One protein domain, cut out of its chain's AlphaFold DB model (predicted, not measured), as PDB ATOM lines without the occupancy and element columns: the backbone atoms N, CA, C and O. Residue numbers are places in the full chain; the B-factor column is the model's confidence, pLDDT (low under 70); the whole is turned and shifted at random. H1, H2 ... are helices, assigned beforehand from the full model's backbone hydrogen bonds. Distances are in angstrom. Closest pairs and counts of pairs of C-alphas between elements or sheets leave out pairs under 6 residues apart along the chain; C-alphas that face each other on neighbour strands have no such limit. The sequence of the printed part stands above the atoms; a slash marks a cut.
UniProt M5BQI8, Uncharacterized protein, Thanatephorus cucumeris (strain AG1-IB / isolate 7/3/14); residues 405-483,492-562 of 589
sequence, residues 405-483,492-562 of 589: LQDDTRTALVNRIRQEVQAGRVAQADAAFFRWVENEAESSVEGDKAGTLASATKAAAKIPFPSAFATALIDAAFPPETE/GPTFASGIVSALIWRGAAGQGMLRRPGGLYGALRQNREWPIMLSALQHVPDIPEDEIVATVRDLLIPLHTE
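AT A GLANCE: This is residues 405 to 483 and 492 to 562 of the 589 residues of an uncharacterized protein of Thanatephorus cucumeris (strain AG1-IB / isolate 7/3/14) (UniProt M5BQI8). Three pairs of helices follow one another in an elongated body: H2, the longest helix, with H1; then H5 with H4; then H7 with H6, and H8 lies beyond H6 at the far end. H3 crosses the last part of H2 at the opposite end, and the tail of residues 555 to 562 sticks out beyond the body. The printed part has 150 residues with eight named helices, H1 to H8 in chain order, and no named strand; the class is all helix, and the helix packing is mostly aligned. The whole is compact, with a radius of gyration of the C-alphas of 16.6 A, and spans 58 by 31 by 29 A.

HOW THE PARTS SIT: H2, residues 426 to 443, forms a helical hairpin with H1, residues 408 to 422: they touch at a shallow tilt of 16 degrees, the closest C-alphas being those of Ile 417 and Ala 429, 4.8 A apart. With residues 437 to 441 alone, H2 touches H3, residues 453 to 462, at a steep tilt of 63 degrees; the closest C-alphas, of Ala 441 and Ala 459, are 5.5 A apart. With residues 430 to 433 alone, H2 touches H5, residues 497 to 505, at a steep tilt of 47 degrees; the C-alphas of Asp 430 and Gly 498 come closest, 5.6 A. H4, residues 467 to 477, touches H1 at Arg 418 and Ala 476, whose C-alphas are the closest at 4.6 A. H4 also touches H5, opposite ways at a shallow tilt of 26 degrees, with the closest C-alphas, of Ile 474 and Val 500, 6.4 A apart. H5 touches H7, residues 530 to 539, the same way at 25 degrees, a shallow tilt; the closest C-alphas are those of Ser 501 and Ile 532, 6.0 A apart. H6, residues 519 to 526, forms a helical hairpin with H7, the closest C-alphas being those of Leu 524 and Met 533, 6.3 A apart. H8, residues 545 to 556, only just touches H6, with residues 547 to 551 alone and 3 pairs of C-alphas within 8 A; Gly 522 and Glu 547 have the closest, 6.6 A apart. H1 and H8 are apart, among others. In H1, H2, H4, H5, H6, H7 and H8 every O i to N i+4 pair is within hydrogen-bond range; in H3, 4 of 6 are.

IN THESE COORDINATES: H2 measures 26.1 A from C-alpha 426 at (-36.847, 56.068, 10.140) to C-alpha 443. H1 is 20.8 A long and begins at C-alpha 408, (-51.559, 61.033, 26.131). H8 is 16.6 A long and ends at C-alpha 556, (-27.218, 27.541, 4.310).

THE WHOLE: The two farthest C-alphas, of Glu 446 and Thr 561, are 59.4 A apart. Residues 484 to 491 are not printed, and C-alphas 483 and 492 are 19.7 A apart across this cut. The link from H5 to H6, residues 506 to 518, is long. The mean pLDDT of the printed part is 73.7, and 42 residues are under 70, among them residues 441 to 464.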
ATOM      1  N   LEU A 405     -55.434  53.261  30.519       38.59
ATOM      2  CA  LEU A 405     -55.075  54.236  31.544       38.59
ATOM      3  C   LEU A 405     -53.919  55.102  31.036       38.59
ATOM      4  O   LEU A 405     -52.758  54.724  31.129       38.59
ATOM      5  N   GLN A 406     -54.303  56.251  30.481       46.31
ATOM      6  CA  GLN A 406     -53.567  57.510  30.481       46.31
ATOM      7  C   GLN A 406     -52.062  57.386  30.254       46.31
ATOM      8  O   GLN A 406     -51.260  57.336  31.179       46.31
ATOM      9  N   ASP A 407     -51.692  57.486  28.986       54.09
ATOM     10  CA  ASP A 407     -50.585  58.361  28.652       54.09
ATOM     11  C   ASP A 407     -50.863  58.980  27.288       54.09
ATOM     12  O   ASP A 407     -50.572  58.413  26.227       54.09
ATOM     13  N   ASP A 408     -51.456  60.172  27.312       64.88
ATOM     14  CA  ASP A 408     -51.559  61.033  26.131       64.88
ATOM     15  C   ASP A 408     -50.165  61.235  25.502       64.88
ATOM     16  O   ASP A 408     -50.022  61.340  24.287       64.88
ATOM     17  N   THR A 409     -49.110  61.176  26.319       73.88
ATOM     18  CA  THR A 409     -47.700  61.215  25.914       73.88
ATOM     19  C   THR A 409     -47.260  59.952  25.154       73.88
ATOM     20  O   THR A 409     -46.688  60.065  24.068       73.88
ATOM     21  N   ARG A 410     -47.559  58.744  25.662       79.88
ATOM     22  CA  ARG A 410     -47.229  57.449  25.026       79.88
ATOM     23  C   ARG A 410     -48.009  57.246  23.734       79.88
ATOM     24  O   ARG A 410     -47.444  56.796  22.739       79.88
ATOM     25  N   THR A 411     -49.290  57.607  23.716       80.56
ATOM     26  CA  THR A 411     -50.126  57.542  22.506       80.56
ATOM     27  C   THR A 411     -49.678  58.566  21.461       80.56
ATOM     28  O   THR A 411     -49.551  58.214  20.284       80.56
ATOM     29  N   ALA A 412     -49.337  59.794  21.868       83.50
ATOM     30  CA  ALA A 412     -48.731  60.787  20.981       83.50
ATOM     31  C   ALA A 412     -47.384  60.313  20.416       83.50
ATOM     32  O   ALA A 412     -47.130  60.494  19.223       83.50
ATOM     33  N   LEU A 413     -46.546  59.655  21.227       87.31
ATOM     34  CA  LEU A 413     -45.285  59.074  20.768       87.31
ATOM     35  C   LEU A 413     -45.512  57.986  19.714       87.31
ATOM     36  O   LEU A 413     -44.895  58.042  18.653       87.31
ATOM     37  N   VAL A 414     -46.399  57.020  19.975       87.12
ATOM     38  CA  VAL A 414     -46.712  55.941  19.020       87.12
ATOM     39  C   VAL A 414     -47.221  56.521  17.701       87.12
ATOM     40  O   VAL A 414     -46.774  56.108  16.631       87.12
ATOM     41  N   ASN A 415     -48.108  57.518  17.756       85.88
ATOM     42  CA  ASN A 415     -48.617  58.183  16.558       85.88
ATOM     43  C   ASN A 415     -47.516  58.935  15.801       85.88
ATOM     44  O   ASN A 415     -47.469  58.868  14.574       85.88
ATOM     45  N   ARG A 416     -46.597  59.595  16.515       86.81
ATOM     46  CA  ARG A 416     -45.444  60.275  15.917       86.81
ATOM     47  C   ARG A 416     -44.487  59.293  15.244       86.81
ATOM     48  O   ARG A 416     -44.110  59.518  14.101       86.81
ATOM     49  N   ILE A 417     -44.130  58.197  15.914       87.38
ATOM     50  CA  ILE A 417     -43.280  57.137  15.346       87.38
ATOM     51  C   ILE A 417     -43.925  56.589  14.076       87.38
ATOM     52  O   ILE A 417     -43.276  56.542  13.035       87.38
ATOM     53  N   ARG A 418     -45.224  56.268  14.127       87.88
ATOM     54  CA  ARG A 418     -45.972  55.767  12.971       87.88
ATOM     55  C   ARG A 418     -45.931  56.745  11.793       87.88
ATOM     56  O   ARG A 418     -45.690  56.317  10.670       87.88
ATOM     57  N   GLN A 419     -46.132  58.042  12.034       86.56
ATOM     58  CA  GLN A 419     -46.070  59.074  10.990       86.56
ATOM     59  C   GLN A 419     -44.673  59.197  10.366       86.56
ATOM     60  O   GLN A 419     -44.554  59.293   9.146       86.56
ATOM     61  N   GLU A 420     -43.617  59.178  11.181       85.56
ATOM     62  CA  GLU A 420     -42.239  59.294  10.690       85.56
ATOM     63  C   GLU A 420     -41.795  58.048   9.911       85.56
ATOM     64  O   GLU A 420     -41.170  58.175   8.857       85.56
ATOM     65  N   VAL A 421     -42.174  56.851  10.369       85.94
ATOM     66  CA  VAL A 421     -41.907  55.589   9.660       85.94
ATOM     67  C   VAL A 421     -42.683  55.530   8.342       85.94
ATOM     68  O   VAL A 421     -42.098  55.210   7.311       85.94
ATOM     69  N   GLN A 422     -43.963  55.924   8.327       83.38
ATOM     70  CA  GLN A 422     -44.760  56.019   7.093       83.38
ATOM     71  C   GLN A 422     -44.196  57.038   6.095       83.38
ATOM     72  O   GLN A 422     -44.321  56.856   4.887       83.38
ATOM     73  N   ALA A 423     -43.551  58.099   6.581       82.06
ATOM     74  CA  ALA A 423     -42.892  59.091   5.742       82.06
ATOM     75  C   ALA A 423     -41.466  58.690   5.305       82.06
ATOM     76  O   ALA A 423     -40.759  59.510   4.716       82.06
ATOM     77  N   GLY A 424     -41.015  57.466   5.620       80.12
ATOM     78  CA  GLY A 424     -39.673  56.968   5.305       80.12
ATOM     79  C   GLY A 424     -38.548  57.613   6.126       80.12
ATOM     80  O   GLY A 424     -37.372  57.444   5.807       80.12
ATOM     81  N   ARG A 425     -38.873  58.363   7.187       84.75
ATOM     82  CA  ARG A 425     -37.917  59.080   8.052       84.75
ATOM     83  C   ARG A 425     -37.608  58.279   9.313       84.75
ATOM     84  O   ARG A 425     -37.762  58.737  10.442       84.75
ATOM     85  N   VAL A 426     -37.100  57.073   9.100       85.12
ATOM     86  CA  VAL A 426     -36.847  56.068  10.140       85.12
ATOM     87  C   VAL A 426     -35.906  56.573  11.250       85.12
ATOM     88  O   VAL A 426     -36.198  56.414  12.432       85.12
ATOM     89  N   ALA A 427     -34.840  57.299  10.897       83.69
ATOM     90  CA  ALA A 427     -33.915  57.879  11.877       83.69
ATOM     91  C   ALA A 427     -34.563  58.951  12.780       83.69
ATOM     92  O   ALA A 427     -34.147  59.145  13.922       83.69
ATOM     93  N   GLN A 428     -35.591  59.657  12.289       83.56
ATOM     94  CA  GLN A 428     -36.335  60.634  13.093       83.56
ATOM     95  C   GLN A 428     -37.303  59.943  14.057       83.56
ATOM     96  O   GLN A 428     -37.515  60.448  15.160       83.56
ATOM     97  N   ALA A 429     -37.836  58.779  13.675       84.81
ATOM     98  CA  ALA A 429     -38.634  57.933  14.555       84.81
ATOM     99  C   ALA A 429     -37.793  57.404  15.731       84.81
ATOM    100  O   ALA A 429     -38.192  57.574  16.884       84.81
ATOM    101  N   ASP A 430     -36.595  56.871  15.453       86.12
ATOM    102  CA  ASP A 430     -35.644  56.442  16.489       86.12
ATOM    103  C   ASP A 430     -35.281  57.611  17.421       86.12
ATOM    104  O   ASP A 430     -35.375  57.497  18.645       86.12
ATOM    105  N   ALA A 431     -34.945  58.780  16.863       84.69
ATOM    106  CA  ALA A 431     -34.616  59.964  17.656       84.69
ATOM    107  C   ALA A 431     -35.788  60.448  18.533       84.69
ATOM    108  O   ALA A 431     -35.569  60.902  19.656       84.69
ATOM    109  N   ALA A 432     -37.032  60.361  18.048       85.50
ATOM    110  CA  ALA A 432     -38.218  60.719  18.823       85.50
ATOM    111  C   ALA A 432     -38.444  59.760  20.002       85.50
ATOM    112  O   ALA A 432     -38.758  60.218  21.101       85.50
ATOM    113  N   PHE A 433     -38.236  58.457  19.788       86.81
ATOM    114  CA  PHE A 433     -38.312  57.446  20.839       86.81
ATOM    115  C   PHE A 433     -37.251  57.667  21.919       86.81
ATOM    116  O   PHE A 433     -37.600  57.775  23.094       86.81
ATOM    117  N   PHE A 434     -35.974  57.801  21.547       86.56
ATOM    118  CA  PHE A 434     -34.902  57.977  22.531       86.56
ATOM    119  C   PHE A 434     -35.024  59.290  23.313       86.56
ATOM    120  O   PHE A 434     -34.793  59.288  24.517       86.56
ATOM    121  N   ARG A 435     -35.492  60.379  22.685       85.00
ATOM    122  CA  ARG A 435     -35.799  61.630  23.402       85.00
ATOM    123  C   ARG A 435     -36.938  61.479  24.403       85.00
ATOM    124  O   ARG A 435     -36.868  62.034  25.490       85.00
ATOM    125  N   TRP A 436     -37.999  60.757  24.046       85.50
ATOM    126  CA  TRP A 436     -39.082  60.491  24.994       85.50
ATOM    127  C   TRP A 436     -38.586  59.643  26.168       85.50
ATOM    128  O   TRP A 436     -38.867  59.964  27.316       85.50
ATOM    129  N   VAL A 437     -37.782  58.617  25.881       82.56
ATOM    130  CA  VAL A 437     -37.144  57.775  26.896       82.56
ATOM    131  C   VAL A 437     -36.249  58.593  27.841       82.56
ATOM    132  O   VAL A 437     -36.272  58.349  29.045       82.56
ATOM    133  N   GLU A 438     -35.483  59.557  27.325       79.56
ATOM    134  CA  GLU A 438     -34.677  60.483  28.134       79.56
ATOM    135  C   GLU A 438     -35.557  61.386  29.010       79.56
ATOM    136  O   GLU A 438     -35.334  61.456  30.215       79.56
ATOM    137  N   ASN A 439     -36.606  61.994  28.449       78.56
ATOM    138  CA  ASN A 439     -37.520  62.862  29.199       78.56
ATOM    139  C   ASN A 439     -38.260  62.114  30.325       78.56
ATOM    140  O   ASN A 439     -38.408  62.637  31.428       78.56
ATOM    141  N   GLU A 440     -38.713  60.885  30.068       73.81
ATOM    142  CA  GLU A 440     -39.344  60.033  31.084       73.81
ATOM    143  C   GLU A 440     -38.347  59.637  32.175       73.81
ATOM    144  O   GLU A 440     -38.665  59.690  33.365       73.81
ATOM    145  N   ALA A 441     -37.112  59.301  31.792       67.25
ATOM    146  CA  ALA A 441     -36.054  58.989  32.740       67.25
ATOM    147  C   ALA A 441     -35.714  60.194  33.638       67.25
ATOM    148  O   ALA A 441     -35.586  60.022  34.850       67.25
ATOM    149  N   GLU A 442     -35.644  61.404  33.078       63.62
ATOM    150  CA  GLU A 442     -35.428  62.651  33.824       63.62
ATOM    151  C   GLU A 442     -36.607  63.004  34.745       63.62
ATOM    152  O   GLU A 442     -36.390  63.475  35.858       63.62
ATOM    153  N   SER A 443     -37.848  62.710  34.345       58.84
ATOM    154  CA  SER A 443     -39.036  62.920  35.192       58.84
ATOM    155  C   SER A 443     -39.123  61.962  36.391       58.84
ATOM    156  O   SER A 443     -39.794  62.254  37.378       58.84
ATOM    157  N   SER A 444     -38.423  60.825  36.319       52.25
ATOM    158  CA  SER A 444     -38.420  59.773  37.344       52.25
ATOM    159  C   SER A 444     -37.255  59.863  38.343       52.25
ATOM    160  O   SER A 444     -37.222  59.110  39.319       52.25
ATOM    161  N   VAL A 445     -36.300  60.776  38.122       49.28
ATOM    162  CA  VAL A 445     -35.124  60.979  38.979       49.28
ATOM    163  C   VAL A 445     -35.042  62.445  39.392       49.28
ATOM    164  O   VAL A 445     -34.521  63.295  38.672       49.28
ATOM    165  N   GLU A 446     -35.514  62.740  40.600       42.09
ATOM    166  CA  GLU A 446     -35.177  63.979  41.292       42.09
ATOM    167  C   GLU A 446     -33.674  63.936  41.639       42.09
ATOM    168  O   GLU A 446     -33.259  63.330  42.622       42.09
ATOM    169  N   GLY A 447     -32.849  64.529  40.769       42.31
ATOM    170  CA  GLY A 447     -31.434  64.815  41.022       42.31
ATOM    171  C   GLY A 447     -30.431  63.767  40.528       42.31
ATOM    172  O   GLY A 447     -29.974  62.934  41.295       42.31
ATOM    173  N   ASP A 448     -30.027  63.851  39.258       36.22
ATOM    174  CA  ASP A 448     -28.608  63.975  38.874       36.22
ATOM    175  C   ASP A 448     -28.482  64.123  37.350       36.22
ATOM    176  O   ASP A 448     -28.941  63.289  36.569       36.22
ATOM    177  N   LYS A 449     -27.853  65.216  36.903       47.12
ATOM    178  CA  LYS A 449     -27.619  65.492  35.478       47.12
ATOM    179  C   LYS A 449     -26.567  64.531  34.924       47.12
ATOM    180  O   LYS A 449     -25.453  64.495  35.439       47.12
ATOM    181  N   ALA A 450     -26.848  63.853  33.808       39.03
ATOM    182  CA  ALA A 450     -25.835  63.059  33.108       39.03
ATOM    183  C   ALA A 450     -25.978  63.132  31.575       39.03
ATOM    184  O   ALA A 450     -26.688  62.347  30.956       39.03
ATOM    185  N   GLY A 451     -25.238  64.053  30.951       41.59
ATOM    186  CA  GLY A 451     -25.196  64.257  29.498       41.59
ATOM    187  C   GLY A 451     -24.317  63.262  28.727       41.59
ATOM    188  O   GLY A 451     -23.378  63.682  28.059       41.59
ATOM    189  N   THR A 452     -24.595  61.954  28.796       47.28
ATOM    190  CA  THR A 452     -23.989  60.952  27.886       47.28
ATOM    191  C   THR A 452     -24.956  59.817  27.516       47.28
ATOM    192  O   THR A 452     -25.731  59.355  28.352       47.28
ATOM    193  N   LEU A 453     -24.851  59.310  26.276       44.44
ATOM    194  CA  LEU A 453     -25.677  58.234  25.687       44.44
ATOM    195  C   LEU A 453     -25.706  56.940  26.535       44.44
ATOM    196  O   LEU A 453     -26.721  56.255  26.605       44.44
ATOM    197  N   ALA A 454     -24.606  56.633  27.230       44.38
ATOM    198  CA  ALA A 454     -24.505  55.484  28.133       44.38
ATOM    199  C   ALA A 454     -25.338  55.651  29.424       44.38
ATOM    200  O   ALA A 454     -25.795  54.665  30.010       44.38
ATOM    201  N   SER A 455     -25.571  56.896  29.856       46.44
ATOM    202  CA  SER A 455     -26.400  57.214  31.023       46.44
ATOM    203  C   SER A 455     -27.894  57.134  30.691       46.44
ATOM    204  O   SER A 455     -28.659  56.576  31.478       46.44
ATOM    205  N   ALA A 456     -28.289  57.549  29.480       45.84
ATOM    206  CA  ALA A 456     -29.646  57.371  28.957       45.84
ATOM    207  C   ALA A 456     -30.047  55.885  28.905       45.84
ATOM    208  O   ALA A 456     -31.135  55.521  29.341       45.84
ATOM    209  N   THR A 457     -29.145  54.984  28.497       48.72
ATOM    210  CA  THR A 457     -29.411  53.531  28.518       48.72
ATOM    211  C   THR A 457     -29.599  52.949  29.923       48.72
ATOM    212  O   THR A 457     -30.361  51.995  30.081       48.72
ATOM    213  N   LYS A 458     -28.950  53.518  30.948       47.56
ATOM    214  CA  LYS A 458     -29.035  53.037  32.338       47.56
ATOM    215  C   LYS A 458     -30.255  53.602  33.075       47.56
ATOM    216  O   LYS A 458     -30.899  52.870  33.819       47.56
ATOM    217  N   ALA A 459     -30.604  54.865  32.832       45.22
ATOM    218  CA  ALA A 459     -31.811  55.488  33.376       45.22
ATOM    219  C   ALA A 459     -33.084  54.921  32.718       45.22
ATOM    220  O   ALA A 459     -34.075  54.640  33.386       45.22
ATOM    221  N   ALA A 460     -33.013  54.602  31.427       47.69
ATOM    222  CA  ALA A 460     -34.115  54.002  30.694       47.69
ATOM    223  C   ALA A 460     -34.377  52.515  31.004       47.69
ATOM    224  O   ALA A 460     -35.424  51.999  30.620       47.69
ATOM    225  N   ALA A 461     -33.471  51.828  31.709       54.09
ATOM    226  CA  ALA A 461     -33.693  50.463  32.195       54.09
ATOM    227  C   ALA A 461     -34.746  50.387  33.323       54.09
ATOM    228  O   ALA A 461     -35.229  49.301  33.629       54.09
ATOM    229  N   LYS A 462     -35.111  51.527  33.934       56.28
ATOM    230  CA  LYS A 462     -36.153  51.626  34.970       56.28
ATOM    231  C   LYS A 462     -37.557  51.917  34.433       56.28
ATOM    232  O   LYS A 462     -38.504  51.835  35.207       56.28
ATOM    233  N   ILE A 463     -37.706  52.264  33.154       66.00
ATOM    234  CA  ILE A 463     -39.017  52.607  32.588       66.00
ATOM    235  C   ILE A 463     -39.779  51.303  32.308       66.00
ATOM    236  O   ILE A 463     -39.308  50.505  31.491       66.00
ATOM    237  N   PRO A 464     -40.933  51.052  32.955       68.00
ATOM    238  CA  PRO A 464     -41.745  49.884  32.648       68.00
ATOM    239  C   PRO A 464     -42.356  50.029  31.247       68.00
ATOM    240  O   PRO A 464     -42.904  51.077  30.907       68.00
ATOM    241  N   PHE A 465     -42.289  48.967  30.438       73.88
ATOM    242  CA  PHE A 465     -42.962  48.885  29.136       73.88
ATOM    243  C   PHE A 465     -44.146  47.919  29.245       73.88
ATOM    244  O   PHE A 465     -43.948  46.708  29.136       73.88
ATOM    245  N   PRO A 466     -45.380  48.417  29.456       76.69
ATOM    246  CA  PRO A 466     -46.569  47.579  29.389       76.69
ATOM    247  C   PRO A 466     -46.656  46.868  28.034       76.69
ATOM    248  O   PRO A 466     -46.358  47.462  26.995       76.69
ATOM    249  N   SER A 467     -47.116  45.616  28.028       74.00
ATOM    250  CA  SER A 467     -47.132  44.764  26.828       74.00
ATOM    251  C   SER A 467     -47.870  45.393  25.642       74.00
ATOM    252  O   SER A 467     -47.386  45.319  24.514       74.00
ATOM    253  N   ALA A 468     -48.997  46.076  25.868       73.69
ATOM    254  CA  ALA A 468     -49.737  46.752  24.799       73.69
ATOM    255  C   ALA A 468     -48.986  47.962  24.224       73.69
ATOM    256  O   ALA A 468     -49.061  48.211  23.024       73.69
ATOM    257  N   PHE A 469     -48.240  48.692  25.058       81.69
ATOM    258  CA  PHE A 469     -47.420  49.810  24.599       81.69
ATOM    259  C   PHE A 469     -46.222  49.310  23.788       81.69
ATOM    260  O   PHE A 469     -45.982  49.809  22.691       81.69
ATOM    261  N   ALA A 470     -45.535  48.265  24.262       83.62
ATOM    262  CA  ALA A 470     -44.475  47.601  23.503       83.62
ATOM    263  C   ALA A 470     -44.994  47.047  22.164       83.62
ATOM    264  O   ALA A 470     -44.367  47.254  21.129       83.62
ATOM    265  N   THR A 471     -46.184  46.438  22.163       82.81
ATOM    266  CA  THR A 471     -46.855  45.952  20.946       82.81
ATOM    267  C   THR A 471     -47.137  47.095  19.968       82.81
ATOM    268  O   THR A 471     -46.822  46.987  18.788       82.81
ATOM    269  N   ALA A 472     -47.679  48.215  20.453       83.25
ATOM    270  CA  ALA A 472     -47.983  49.376  19.620       83.25
ATOM    271  C   ALA A 472     -46.721  50.057  19.061       83.25
ATOM    272  O   ALA A 472     -46.745  50.538  17.930       83.25
ATOM    273  N   LEU A 473     -45.623  50.085  19.827       86.56
ATOM    274  CA  LEU A 473     -44.323  50.584  19.371       86.56
ATOM    275  C   LEU A 473     -43.706  49.677  18.305       86.56
ATOM    276  O   LEU A 473     -43.213  50.189  17.304       86.56
ATOM    277  N   ILE A 474     -43.748  48.356  18.503       86.38
ATOM    278  CA  ILE A 474     -43.268  47.383  17.515       86.38
ATOM    279  C   ILE A 474     -44.074  47.529  16.229       86.38
ATOM    280  O   ILE A 474     -43.480  47.712  15.176       86.38
ATOM    281  N   ASP A 475     -45.403  47.537  16.303       86.00
ATOM    282  CA  ASP A 475     -46.264  47.716  15.131       86.00
ATOM    283  C   ASP A 475     -45.996  49.049  14.404       86.00
ATOM    284  O   ASP A 475     -45.869  49.074  13.183       86.00
ATOM    285  N   ALA A 476     -45.822  50.154  15.141       84.75
ATOM    286  CA  ALA A 476     -45.515  51.466  14.566       84.75
ATOM    287  C   ALA A 476     -44.096  51.580  13.976       84.75
ATOM    288  O   ALA A 476     -43.873  52.421  13.107       84.75
ATOM    289  N   ALA A 477     -43.142  50.769  14.446       86.00
ATOM    290  CA  ALA A 477     -41.759  50.776  13.976       86.00
ATOM    291  C   ALA A 477     -41.600  50.170  12.574       86.00
ATOM    292  O   ALA A 477     -40.602  50.459  11.910       86.00
ATOM    293  N   PHE A 478     -42.567  49.368  12.111       85.56
ATOM    294  CA  PHE A 478     -42.573  48.799  10.764       85.56
ATOM    295  C   PHE A 478     -43.582  49.524   9.843       85.56
ATOM    296  O   PHE A 478     -44.705  49.811  10.256       85.56
ATOM    297  N   PRO A 479     -43.239  49.790   8.570       78.00
ATOM    298  CA  PRO A 479     -44.135  50.460   7.622       78.00
ATOM    299  C   PRO A 479     -45.293  49.538   7.209       78.00
ATOM    300  O   PRO A 479     -45.056  48.343   7.053       78.00
ATOM    301  N   PRO A 480     -46.529  50.032   7.004       67.25
ATOM    302  CA  PRO A 480     -47.660  49.189   6.602       67.25
ATOM    303  C   PRO A 480     -47.372  48.446   5.287       67.25
ATOM    304  O   PRO A 480     -46.796  49.019   4.366       67.25
ATOM    305  N   GLU A 481     -47.778  47.177   5.187       61.44
ATOM    306  CA  GLU A 481     -47.641  46.397   3.951       61.44
ATOM    307  C   GLU A 481     -48.569  46.973   2.870       61.44
ATOM    308  O   GLU A 481     -49.768  46.705   2.846       61.44
ATOM    309  N   THR A 482     -48.031  47.789   1.966       49.69
ATOM    310  CA  THR A 482     -48.696  48.125   0.702       49.69
ATOM    311  C   THR A 482     -48.236  47.164  -0.388       49.69
ATOM    312  O   THR A 482     -47.039  46.986  -0.590       49.69
ATOM    313  N   GLU A 483     -49.179  46.589  -1.141       43.22
ATOM    314  CA  GLU A 483     -48.977  45.604  -2.227       43.22
ATOM    315  C   GLU A 483     -48.125  46.094  -3.427       43.22
ATOM    316  O   GLU A 483     -48.096  45.463  -4.483       43.22
ATOM    317  N   GLY A 492     -30.983  50.502   2.993       51.06
ATOM    318  CA  GLY A 492     -31.287  51.273   4.192       51.06
ATOM    319  C   GLY A 492     -32.346  50.566   5.041       51.06
ATOM    320  O   GLY A 492     -33.162  49.828   4.489       51.06
ATOM    321  N   PRO A 493     -32.352  50.761   6.372       52.84
ATOM    322  CA  PRO A 493     -33.310  50.099   7.245       52.84
ATOM    323  C   PRO A 493     -34.731  50.559   6.900       52.84
ATOM    324  O   PRO A 493     -35.089  51.724   7.060       52.84
ATOM    325  N   THR A 494     -35.547  49.619   6.430       72.56
ATOM    326  CA  THR A 494     -36.965  49.787   6.071       72.56
ATOM    327  C   THR A 494     -37.870  49.995   7.288       72.56
ATOM    328  O   THR A 494     -39.058  50.256   7.135       72.56
ATOM    329  N   PHE A 495     -37.336  49.871   8.504       80.44
ATOM    330  CA  PHE A 495     -38.055  49.957   9.774       80.44
ATOM    331  C   PHE A 495     -37.158  50.575  10.856       80.44
ATOM    332  O   PHE A 495     -35.935  50.568  10.724       80.44
ATOM    333  N   ALA A 496     -37.752  51.092  11.936       83.94
ATOM    334  CA  ALA A 496     -37.031  51.741  13.038       83.94
ATOM    335  C   ALA A 496     -36.254  50.723  13.887       83.94
ATOM    336  O   ALA A 496     -36.728  50.215  14.908       83.94
ATOM    337  N   SER A 497     -35.057  50.382  13.411       83.56
ATOM    338  CA  SER A 497     -34.209  49.327  13.964       83.56
ATOM    339  C   SER A 497     -33.688  49.657  15.365       83.56
ATOM    340  O   SER A 497     -33.518  48.744  16.178       83.56
ATOM    341  N   GLY A 498     -33.523  50.944  15.694       82.12
ATOM    342  CA  GLY A 498     -33.157  51.403  17.033       82.12
ATOM    343  C   GLY A 498     -34.235  51.096  18.074       82.12
ATOM    344  O   GLY A 498     -33.925  50.521  19.120       82.12
ATOM    345  N   ILE A 499     -35.500  51.402  17.766       84.88
ATOM    346  CA  ILE A 499     -36.655  51.089  18.628       84.88
ATOM    347  C   ILE A 499     -36.771  49.577  18.852       84.88
ATOM    348  O   ILE A 499     -36.864  49.119  19.993       84.88
ATOM    349  N   VAL A 500     -36.737  48.789  17.773       85.19
ATOM    350  CA  VAL A 500     -36.907  47.328  17.844       85.19
ATOM    351  C   VAL A 500     -35.774  46.675  18.640       85.19
ATOM    352  O   VAL A 500     -36.034  45.864  19.528       85.19
ATOM    353  N   SER A 501     -34.523  47.073  18.390       84.56
ATOM    354  CA  SER A 501     -33.363  46.584  19.143       84.56
ATOM    355  C   SER A 501     -33.465  46.930  20.633       84.56
ATOM    356  O   SER A 501     -33.233  46.071  21.486       84.56
ATOM    357  N   ALA A 502     -33.889  48.155  20.966       81.50
ATOM    358  CA  ALA A 502     -34.057  48.587  22.351       81.50
ATOM    359  C   ALA A 502     -35.137  47.789  23.102       81.50
ATOM    360  O   ALA A 502     -34.948  47.471  24.277       81.50
ATOM    361  N   LEU A 503     -36.249  47.443  22.445       84.44
ATOM    362  CA  LEU A 503     -37.319  46.638  23.049       84.44
ATOM    363  C   LEU A 503     -36.908  45.170  23.236       84.44
ATOM    364  O   LEU A 503     -37.221  44.580  24.272       84.44
ATOM    365  N   ILE A 504     -36.166  44.601  22.278       85.25
ATOM    366  CA  ILE A 504     -35.624  43.235  22.363       85.25
ATOM    367  C   ILE A 504     -34.629  43.120  23.516       85.25
ATOM    368  O   ILE A 504     -34.790  42.258  24.372       85.25
ATOM    369  N   TRP A 505     -33.643  44.018  23.597       82.38
ATOM    370  CA  TRP A 505     -32.639  44.003  24.670       82.38
ATOM    371  C   TRP A 505     -33.233  44.149  26.075       82.38
ATOM    372  O   TRP A 505     -32.616  43.734  27.054       82.38
ATOM    373  N   ARG A 506     -34.433  44.727  26.188       75.75
ATOM    374  CA  ARG A 506     -35.158  44.886  27.457       75.75
ATOM    375  C   ARG A 506     -36.071  43.714  27.804       75.75
ATOM    376  O   ARG A 506     -36.700  43.754  28.855       75.75
ATOM    377  N   GLY A 507     -36.185  42.708  26.936       78.00
ATOM    378  CA  GLY A 507     -37.137  41.609  27.110       78.00
ATOM    379  C   GLY A 507     -38.604  42.053  27.036       78.00
ATOM    380  O   GLY A 507     -39.482  41.349  27.522       78.00
ATOM    381  N   ALA A 508     -38.880  43.229  26.458       81.62
ATOM    382  CA  ALA A 508     -40.233  43.766  26.307       81.62
ATOM    383  C   ALA A 508     -40.876  43.380  24.964       81.62
ATOM    384  O   ALA A 508     -42.059  43.643  24.753       81.62
ATOM    385  N   ALA A 509     -40.104  42.787  24.049       82.94
ATOM    386  CA  ALA A 509     -40.564  42.339  22.742       82.94
ATOM    387  C   ALA A 509     -40.928  40.847  22.763       82.94
ATOM    388  O   ALA A 509     -40.136  40.019  23.209       82.94
ATOM    389  N   GLY A 510     -42.107  40.517  22.238       82.75
ATOM    390  CA  GLY A 510     -42.564  39.147  22.000       82.75
ATOM    391  C   GLY A 510     -42.775  38.878  20.511       82.75
ATOM    392  O   GLY A 510     -43.087  39.790  19.739       82.75
ATOM    393  N   GLN A 511     -42.649  37.619  20.110       81.69
ATOM    394  CA  GLN A 511     -42.829  37.161  18.735       81.69
ATOM    395  C   GLN A 511     -44.221  37.505  18.187       81.69
ATOM    396  O   GLN A 511     -44.342  37.949  17.042       81.69
ATOM    397  N   GLY A 512     -45.261  37.350  19.014       78.81
ATOM    398  CA  GLY A 512     -46.659  37.615  18.650       78.81
ATOM    399  C   GLY A 512     -47.068  39.094  18.599       78.81
ATOM    400  O   GLY A 512     -48.226  39.392  18.309       78.81
ATOM    401  N   MET A 513     -46.157  40.031  18.889       79.69
ATOM    402  CA  MET A 513     -46.475  41.466  18.934       79.69
ATOM    403  C   MET A 513     -46.621  42.105  17.548       79.69
ATOM    404  O   MET A 513     -47.238  43.159  17.421       79.69
ATOM    405  N   LEU A 514     -46.097  41.464  16.501       80.94
ATOM    406  CA  LEU A 514     -46.255  41.912  15.122       80.94
ATOM    407  C   LEU A 514     -47.226  40.983  14.388       80.94
ATOM    408  O   LEU A 514     -46.987  39.783  14.289       80.94
ATOM    409  N   ARG A 515     -48.307  41.532  13.822       73.19
ATOM    410  CA  ARG A 515     -49.364  40.759  13.132       73.19
ATOM    411  C   ARG A 515     -48.989  40.295  11.714       73.19
ATOM    412  O   ARG A 515     -49.873  40.045  10.899       73.19
ATOM    413  N   ARG A 516     -47.696  40.205  11.405       73.31
ATOM    414  CA  ARG A 516     -47.188  39.763  10.099       73.31
ATOM    415  C   ARG A 516     -46.954  38.257  10.072       73.31
ATOM    416  O   ARG A 516     -46.695  37.669  11.126       73.31
ATOM    417  N   PRO A 517     -47.006  37.621   8.889       66.88
ATOM    418  CA  PRO A 517     -46.593  36.229   8.747       66.88
ATOM    419  C   PRO A 517     -45.146  36.055   9.238       66.88
ATOM    420  O   PRO A 517     -44.243  36.763   8.799       66.88
ATOM    421  N   GLY A 518     -44.950  35.135  10.187       67.75
ATOM    422  CA  GLY A 518     -43.661  34.895  10.848       67.75
ATOM    423  C   GLY A 518     -43.339  35.821  12.030       67.75
ATOM    424  O   GLY A 518     -42.249  35.728  12.593       67.75
ATOM    425  N   GLY A 519     -44.266  36.696  12.441       83.19
ATOM    426  CA  GLY A 519     -44.130  37.544  13.630       83.19
ATOM    427  C   GLY A 519     -42.947  38.516  13.575       83.19
ATOM    428  O   GLY A 519     -42.466  38.890  12.501       83.19
ATOM    429  N   LEU A 520     -42.468  38.937  14.748       84.50
ATOM    430  CA  LEU A 520     -41.320  39.844  14.868       84.50
ATOM    431  C   LEU A 520     -40.049  39.250  14.235       84.50
ATOM    432  O   LEU A 520     -39.355  39.923  13.473       84.50
ATOM    433  N   TYR A 521     -39.748  37.985  14.529       84.25
ATOM    434  CA  TYR A 521     -38.539  37.307  14.069       84.25
ATOM    435  C   TYR A 521     -38.529  37.085  12.549       84.25
ATOM    436  O   TYR A 521     -37.516  37.333  11.893       84.25
ATOM    437  N   GLY A 522     -39.671  36.715  11.965       82.31
ATOM    438  CA  GLY A 522     -39.841  36.593  10.518       82.31
ATOM    439  C   GLY A 522     -39.686  37.936   9.799       82.31
ATOM    440  O   GLY A 522     -39.036  38.002   8.756       82.31
ATOM    441  N   ALA A 523     -40.184  39.031  10.384       81.75
ATOM    442  CA  ALA A 523     -39.981  40.373   9.838       81.75
ATOM    443  C   ALA A 523     -38.505  40.809   9.873       81.75
ATOM    444  O   ALA A 523     -38.009  41.383   8.902       81.75
ATOM    445  N   LEU A 524     -37.768  40.503  10.947       83.88
ATOM    446  CA  LEU A 524     -36.322  40.760  11.013       83.88
ATOM    447  C   LEU A 524     -35.547  39.948   9.963       83.88
ATOM    448  O   LEU A 524     -34.640  40.484   9.322       83.88
ATOM    449  N   ARG A 525     -35.946  38.689   9.735       82.31
ATOM    450  CA  ARG A 525     -35.380  37.815   8.697       82.31
ATOM    451  C   ARG A 525     -35.584  38.377   7.292       82.31
ATOM    452  O   ARG A 525     -34.631  38.424   6.516       82.31
ATOM    453  N   GLN A 526     -36.789  38.849   6.974       79.00
ATOM    454  CA  GLN A 526     -37.097  39.454   5.671       79.00
ATOM    455  C   GLN A 526     -36.258  40.709   5.395       79.00
ATOM    456  O   GLN A 526     -35.801  40.903   4.271       79.00
ATOM    457  N   ASN A 527     -35.996  41.517   6.428       75.94
ATOM    458  CA  ASN A 527     -35.166  42.720   6.324       75.94
ATOM    459  C   ASN A 527     -33.648  42.447   6.439       75.94
ATOM    460  O   ASN A 527     -32.860  43.382   6.357       75.94
ATOM    461  N   ARG A 528     -33.217  41.184   6.601       76.62
ATOM    462  CA  ARG A 528     -31.802  40.755   6.690       76.62
ATOM    463  C   ARG A 528     -30.983  41.438   7.804       76.62
ATOM    464  O   ARG A 528     -29.761  41.555   7.696       76.62
ATOM    465  N   GLU A 529     -31.626  41.824   8.906       77.69
ATOM    466  CA  GLU A 529     -30.987  42.502  10.049       77.69
ATOM    467  C   GLU A 529     -30.376  41.503  11.047       77.69
ATOM    468  O   GLU A 529     -30.838  41.315  12.178       77.69
ATOM    469  N   TRP A 530     -29.299  40.839  10.617       80.75
ATOM    470  CA  TRP A 530     -28.627  39.763  11.362       80.75
ATOM    471  C   TRP A 530     -28.210  40.108  12.803       80.75
ATOM    472  O   TRP A 530     -28.362  39.243  13.671       80.75
ATOM    473  N   PRO A 531     -27.701  41.322  13.113       81.19
ATOM    474  CA  PRO A 531     -27.332  41.666  14.485       81.19
ATOM    475  C   PRO A 531     -28.534  41.662  15.438       81.19
ATOM    476  O   PRO A 531     -28.439  41.140  16.547       81.19
ATOM    477  N   ILE A 532     -29.683  42.181  14.990       83.62
ATOM    478  CA  ILE A 532     -30.909  42.264  15.798       83.62
ATOM    479  C   ILE A 532     -31.547  40.880  15.938       83.62
ATOM    480  O   ILE A 532     -32.024  40.534  17.016       83.62
ATOM    481  N   MET A 533     -31.492  40.050  14.892       84.00
ATOM    482  CA  MET A 533     -31.948  38.654  14.959       84.00
ATOM    483  C   MET A 533     -31.181  37.832  16.001       84.00
ATOM    484  O   MET A 533     -31.776  37.000  16.686       84.00
ATOM    485  N   LEU A 534     -29.871  38.059  16.146       83.25
ATOM    486  CA  LEU A 534     -29.073  37.374  17.163       83.25
ATOM    487  C   LEU A 534     -29.494  37.791  18.578       83.25
ATOM    488  O   LEU A 534     -29.636  36.931  19.446       83.25
ATOM    489  N   SER A 535     -29.746  39.084  18.796       82.00
ATOM    490  CA  SER A 535     -30.307  39.580  20.057       82.00
ATOM    491  C   SER A 535     -31.719  39.039  20.305       82.00
ATOM    492  O   SER A 535     -32.042  38.683  21.434       82.00
ATOM    493  N   ALA A 536     -32.543  38.900  19.262       84.25
ATOM    494  CA  ALA A 536     -33.879  38.323  19.381       84.25
ATOM    495  C   ALA A 536     -33.826  36.868  19.871       84.25
ATOM    496  O   ALA A 536     -34.538  36.526  20.805       84.25
ATOM    497  N   LEU A 537     -32.914  36.044  19.339       84.31
ATOM    498  CA  LEU A 537     -32.705  34.663  19.811       84.31
ATOM    499  C   LEU A 537     -32.293  34.561  21.287       84.31
ATOM    500  O   LEU A 537     -32.460  33.507  21.893       84.31
ATOM    501  N   GLN A 538     -31.697  35.613  21.850       83.12
ATOM    502  CA  GLN A 538     -31.237  35.630  23.240       83.12
ATOM    503  C   GLN A 538     -32.294  36.164  24.209       83.12
ATOM    504  O   GLN A 538     -32.299  35.762  25.371       83.12
ATOM    505  N   HIS A 539     -33.164  37.068  23.750       81.25
ATOM    506  CA  HIS A 539     -34.032  37.852  24.630       81.25
ATOM    507  C   HIS A 539     -35.535  37.710  24.359       81.25
ATOM    508  O   HIS A 539     -36.322  38.086  25.225       81.25
ATOM    509  N   VAL A 540     -35.952  37.173  23.208       84.81
ATOM    510  CA  VAL A 540     -37.369  36.949  22.882       84.81
ATOM    511  C   VAL A 540     -37.747  35.514  23.279       84.81
ATOM    512  O   VAL A 540     -37.205  34.567  22.707       84.81
ATOM    513  N   PRO A 541     -38.646  35.320  24.263       78.00
ATOM    514  CA  PRO A 541     -38.895  34.009  24.867       78.00
ATOM    515  C   PRO A 541     -39.788  33.077  24.030       78.00
ATOM    516  O   PRO A 541     -39.853  31.886  24.319       78.00
ATOM    517  N   ASP A 542     -40.492  33.597  23.022       84.38
ATOM    518  CA  ASP A 542     -41.590  32.925  22.313       84.38
ATOM    519  C   ASP A 542     -41.335  32.724  20.803       84.38
ATOM    520  O   ASP A 542     -42.275  32.690  20.008       84.38
ATOM    521  N   ILE A 543     -40.072  32.573  20.385       84.19
ATOM    522  CA  ILE A 543     -39.727  32.277  18.982       84.19
ATOM    523  C   ILE A 543     -40.056  30.806  18.658       84.19
ATOM    524  O   ILE A 543     -39.520  29.909  19.314       84.19
ATOM    525  N   PRO A 544     -40.889  30.525  17.641       83.31
ATOM    526  CA  PRO A 544     -41.231  29.165  17.264       83.31
ATOM    527  C   PRO A 544     -40.095  28.505  16.464       83.31
ATOM    528  O   PRO A 544     -39.308  29.161  15.776       83.31
ATOM    529  N   GLU A 545     -39.981  27.182  16.588       81.44
ATOM    530  CA  GLU A 545     -38.882  26.399  16.007       81.44
ATOM    531  C   GLU A 545     -38.846  26.468  14.472       81.44
ATOM    532  O   GLU A 545     -37.771  26.495  13.873       81.44
ATOM    533  N   ASP A 546     -40.009  26.556  13.829       83.94
ATOM    534  CA  ASP A 546     -40.157  26.666  12.377       83.94
ATOM    535  C   ASP A 546     -39.450  27.903  11.801       83.94
ATOM    536  O   ASP A 546     -38.765  27.798  10.781       83.94
ATOM    537  N   GLU A 547     -39.526  29.050  12.478       82.44
ATOM    538  CA  GLU A 547     -38.823  30.274  12.072       82.44
ATOM    539  C   GLU A 547     -37.301  30.179  12.275       82.44
ATOM    540  O   GLU A 547     -36.517  30.695  11.464       82.44
ATOM    541  N   ILE A 548     -36.848  29.472  13.315       82.56
ATOM    542  CA  ILE A 548     -35.418  29.208  13.539       82.56
ATOM    543  C   ILE A 548     -34.879  28.310  12.419       82.56
ATOM    544  O   ILE A 548     -33.847  28.614  11.814       82.56
ATOM    545  N   VAL A 549     -35.600  27.235  12.090       83.19
ATOM    546  CA  VAL A 549     -35.244  26.313  11.003       83.19
ATOM    547  C   VAL A 549     -35.249  27.028   9.650       83.19
ATOM    548  O   VAL A 549     -34.320  26.843   8.858       83.19
ATOM    549  N   ALA A 550     -36.236  27.891   9.389       82.38
ATOM    550  CA  ALA A 550     -36.284  28.711   8.180       82.38
ATOM    551  C   ALA A 550     -35.063  29.640   8.064       82.38
ATOM    552  O   ALA A 550     -34.459  29.739   6.998       82.38
ATOM    553  N   THR A 551     -34.637  30.250   9.171       82.44
ATOM    554  CA  THR A 551     -33.442  31.108   9.215       82.44
ATOM    555  C   THR A 551     -32.162  30.335   8.908       82.44
ATOM    556  O   THR A 551     -31.330  30.785   8.120       82.44
ATOM    557  N   VAL A 552     -31.999  29.148   9.498       81.06
ATOM    558  CA  VAL A 552     -30.848  28.272   9.228       81.06
ATOM    559  C   VAL A 552     -30.823  27.856   7.758       81.06
ATOM    560  O   VAL A 552     -29.771  27.896   7.121       81.06
ATOM    561  N   ARG A 553     -31.983  27.518   7.186       80.12
ATOM    562  CA  ARG A 553     -32.119  27.202   5.763       80.12
ATOM    563  C   ARG A 553     -31.699  28.381   4.875       80.12
ATOM    564  O   ARG A 553     -30.915  28.175   3.949       80.12
ATOM    565  N   ASP A 554     -32.153  29.595   5.174       77.06
ATOM    566  CA  ASP A 554     -31.808  30.802   4.407       77.06
ATOM    567  C   ASP A 554     -30.315  31.161   4.497       77.06
ATOM    568  O   ASP A 554     -29.757  31.712   3.551       77.06
ATOM    569  N   LEU A 555     -29.644  30.819   5.601       75.88
ATOM    570  CA  LEU A 555     -28.194  30.986   5.759       75.88
ATOM    571  C   LEU A 555     -27.383  29.909   5.020       75.88
ATOM    572  O   LEU A 555     -26.288  30.192   4.534       75.88
ATOM    573  N   LEU A 556     -27.903  28.681   4.930       73.88
ATOM    574  CA  LEU A 556     -27.218  27.541   4.310       73.88
ATOM    575  C   LEU A 556     -27.367  27.492   2.783       73.88
ATOM    576  O   LEU A 556     -26.430  27.077   2.103       73.88
ATOM    577  N   ILE A 557     -28.498  27.934   2.225       64.69
ATOM    578  CA  ILE A 557     -28.736  27.909   0.770       64.69
ATOM    579  C   ILE A 557     -27.684  28.724  -0.017       64.69
ATOM    580  O   ILE A 557     -27.121  28.179  -0.967       64.69
ATOM    581  N   PRO A 558     -27.320  29.963   0.372       57.22
ATOM    582  CA  PRO A 558     -26.287  30.742  -0.317       57.22
ATOM    583  C   PRO A 558     -24.872  30.162  -0.171       57.22
ATOM    584  O   PRO A 558     -24.004  30.448  -0.996       57.22
ATOM    585  N   LEU A 559     -24.616  29.358   0.870       51.78
ATOM    586  CA  LEU A 559     -23.318  28.711   1.103       51.78
ATOM    587  C   LEU A 559     -23.067  27.533   0.152       51.78
ATOM    588  O   LEU A 559     -21.919  27.129  -0.011       51.78
ATOM    589  N   HIS A 560     -24.111  27.006  -0.493       51.28
ATOM    590  CA  HIS A 560     -23.995  25.875  -1.413       51.28
ATOM    591  C   HIS A 560     -23.647  26.285  -2.859       51.28
ATOM    592  O   HIS A 560     -23.285  25.423  -3.659       51.28
ATOM    593  N   THR A 561     -23.742  27.579  -3.197       52.88
ATOM    594  CA  THR A 561     -23.635  28.095  -4.579       52.88
ATOM    595  C   THR A 561     -22.438  29.010  -4.871       52.88
ATOM    596  O   THR A 561     -22.208  29.305  -6.038       52.88
ATOM    597  N   GLU A 562     -21.628  29.426  -3.891       44.97
ATOM    598  CA  GLU A 562     -20.435  30.257  -4.155       44.97
ATOM    599  C   GLU A 562     -19.169  29.726  -3.472       44.97
ATOM    600  O   GLU A 562     -19.142  29.428  -2.279       44.97
TER     601      GLU A 562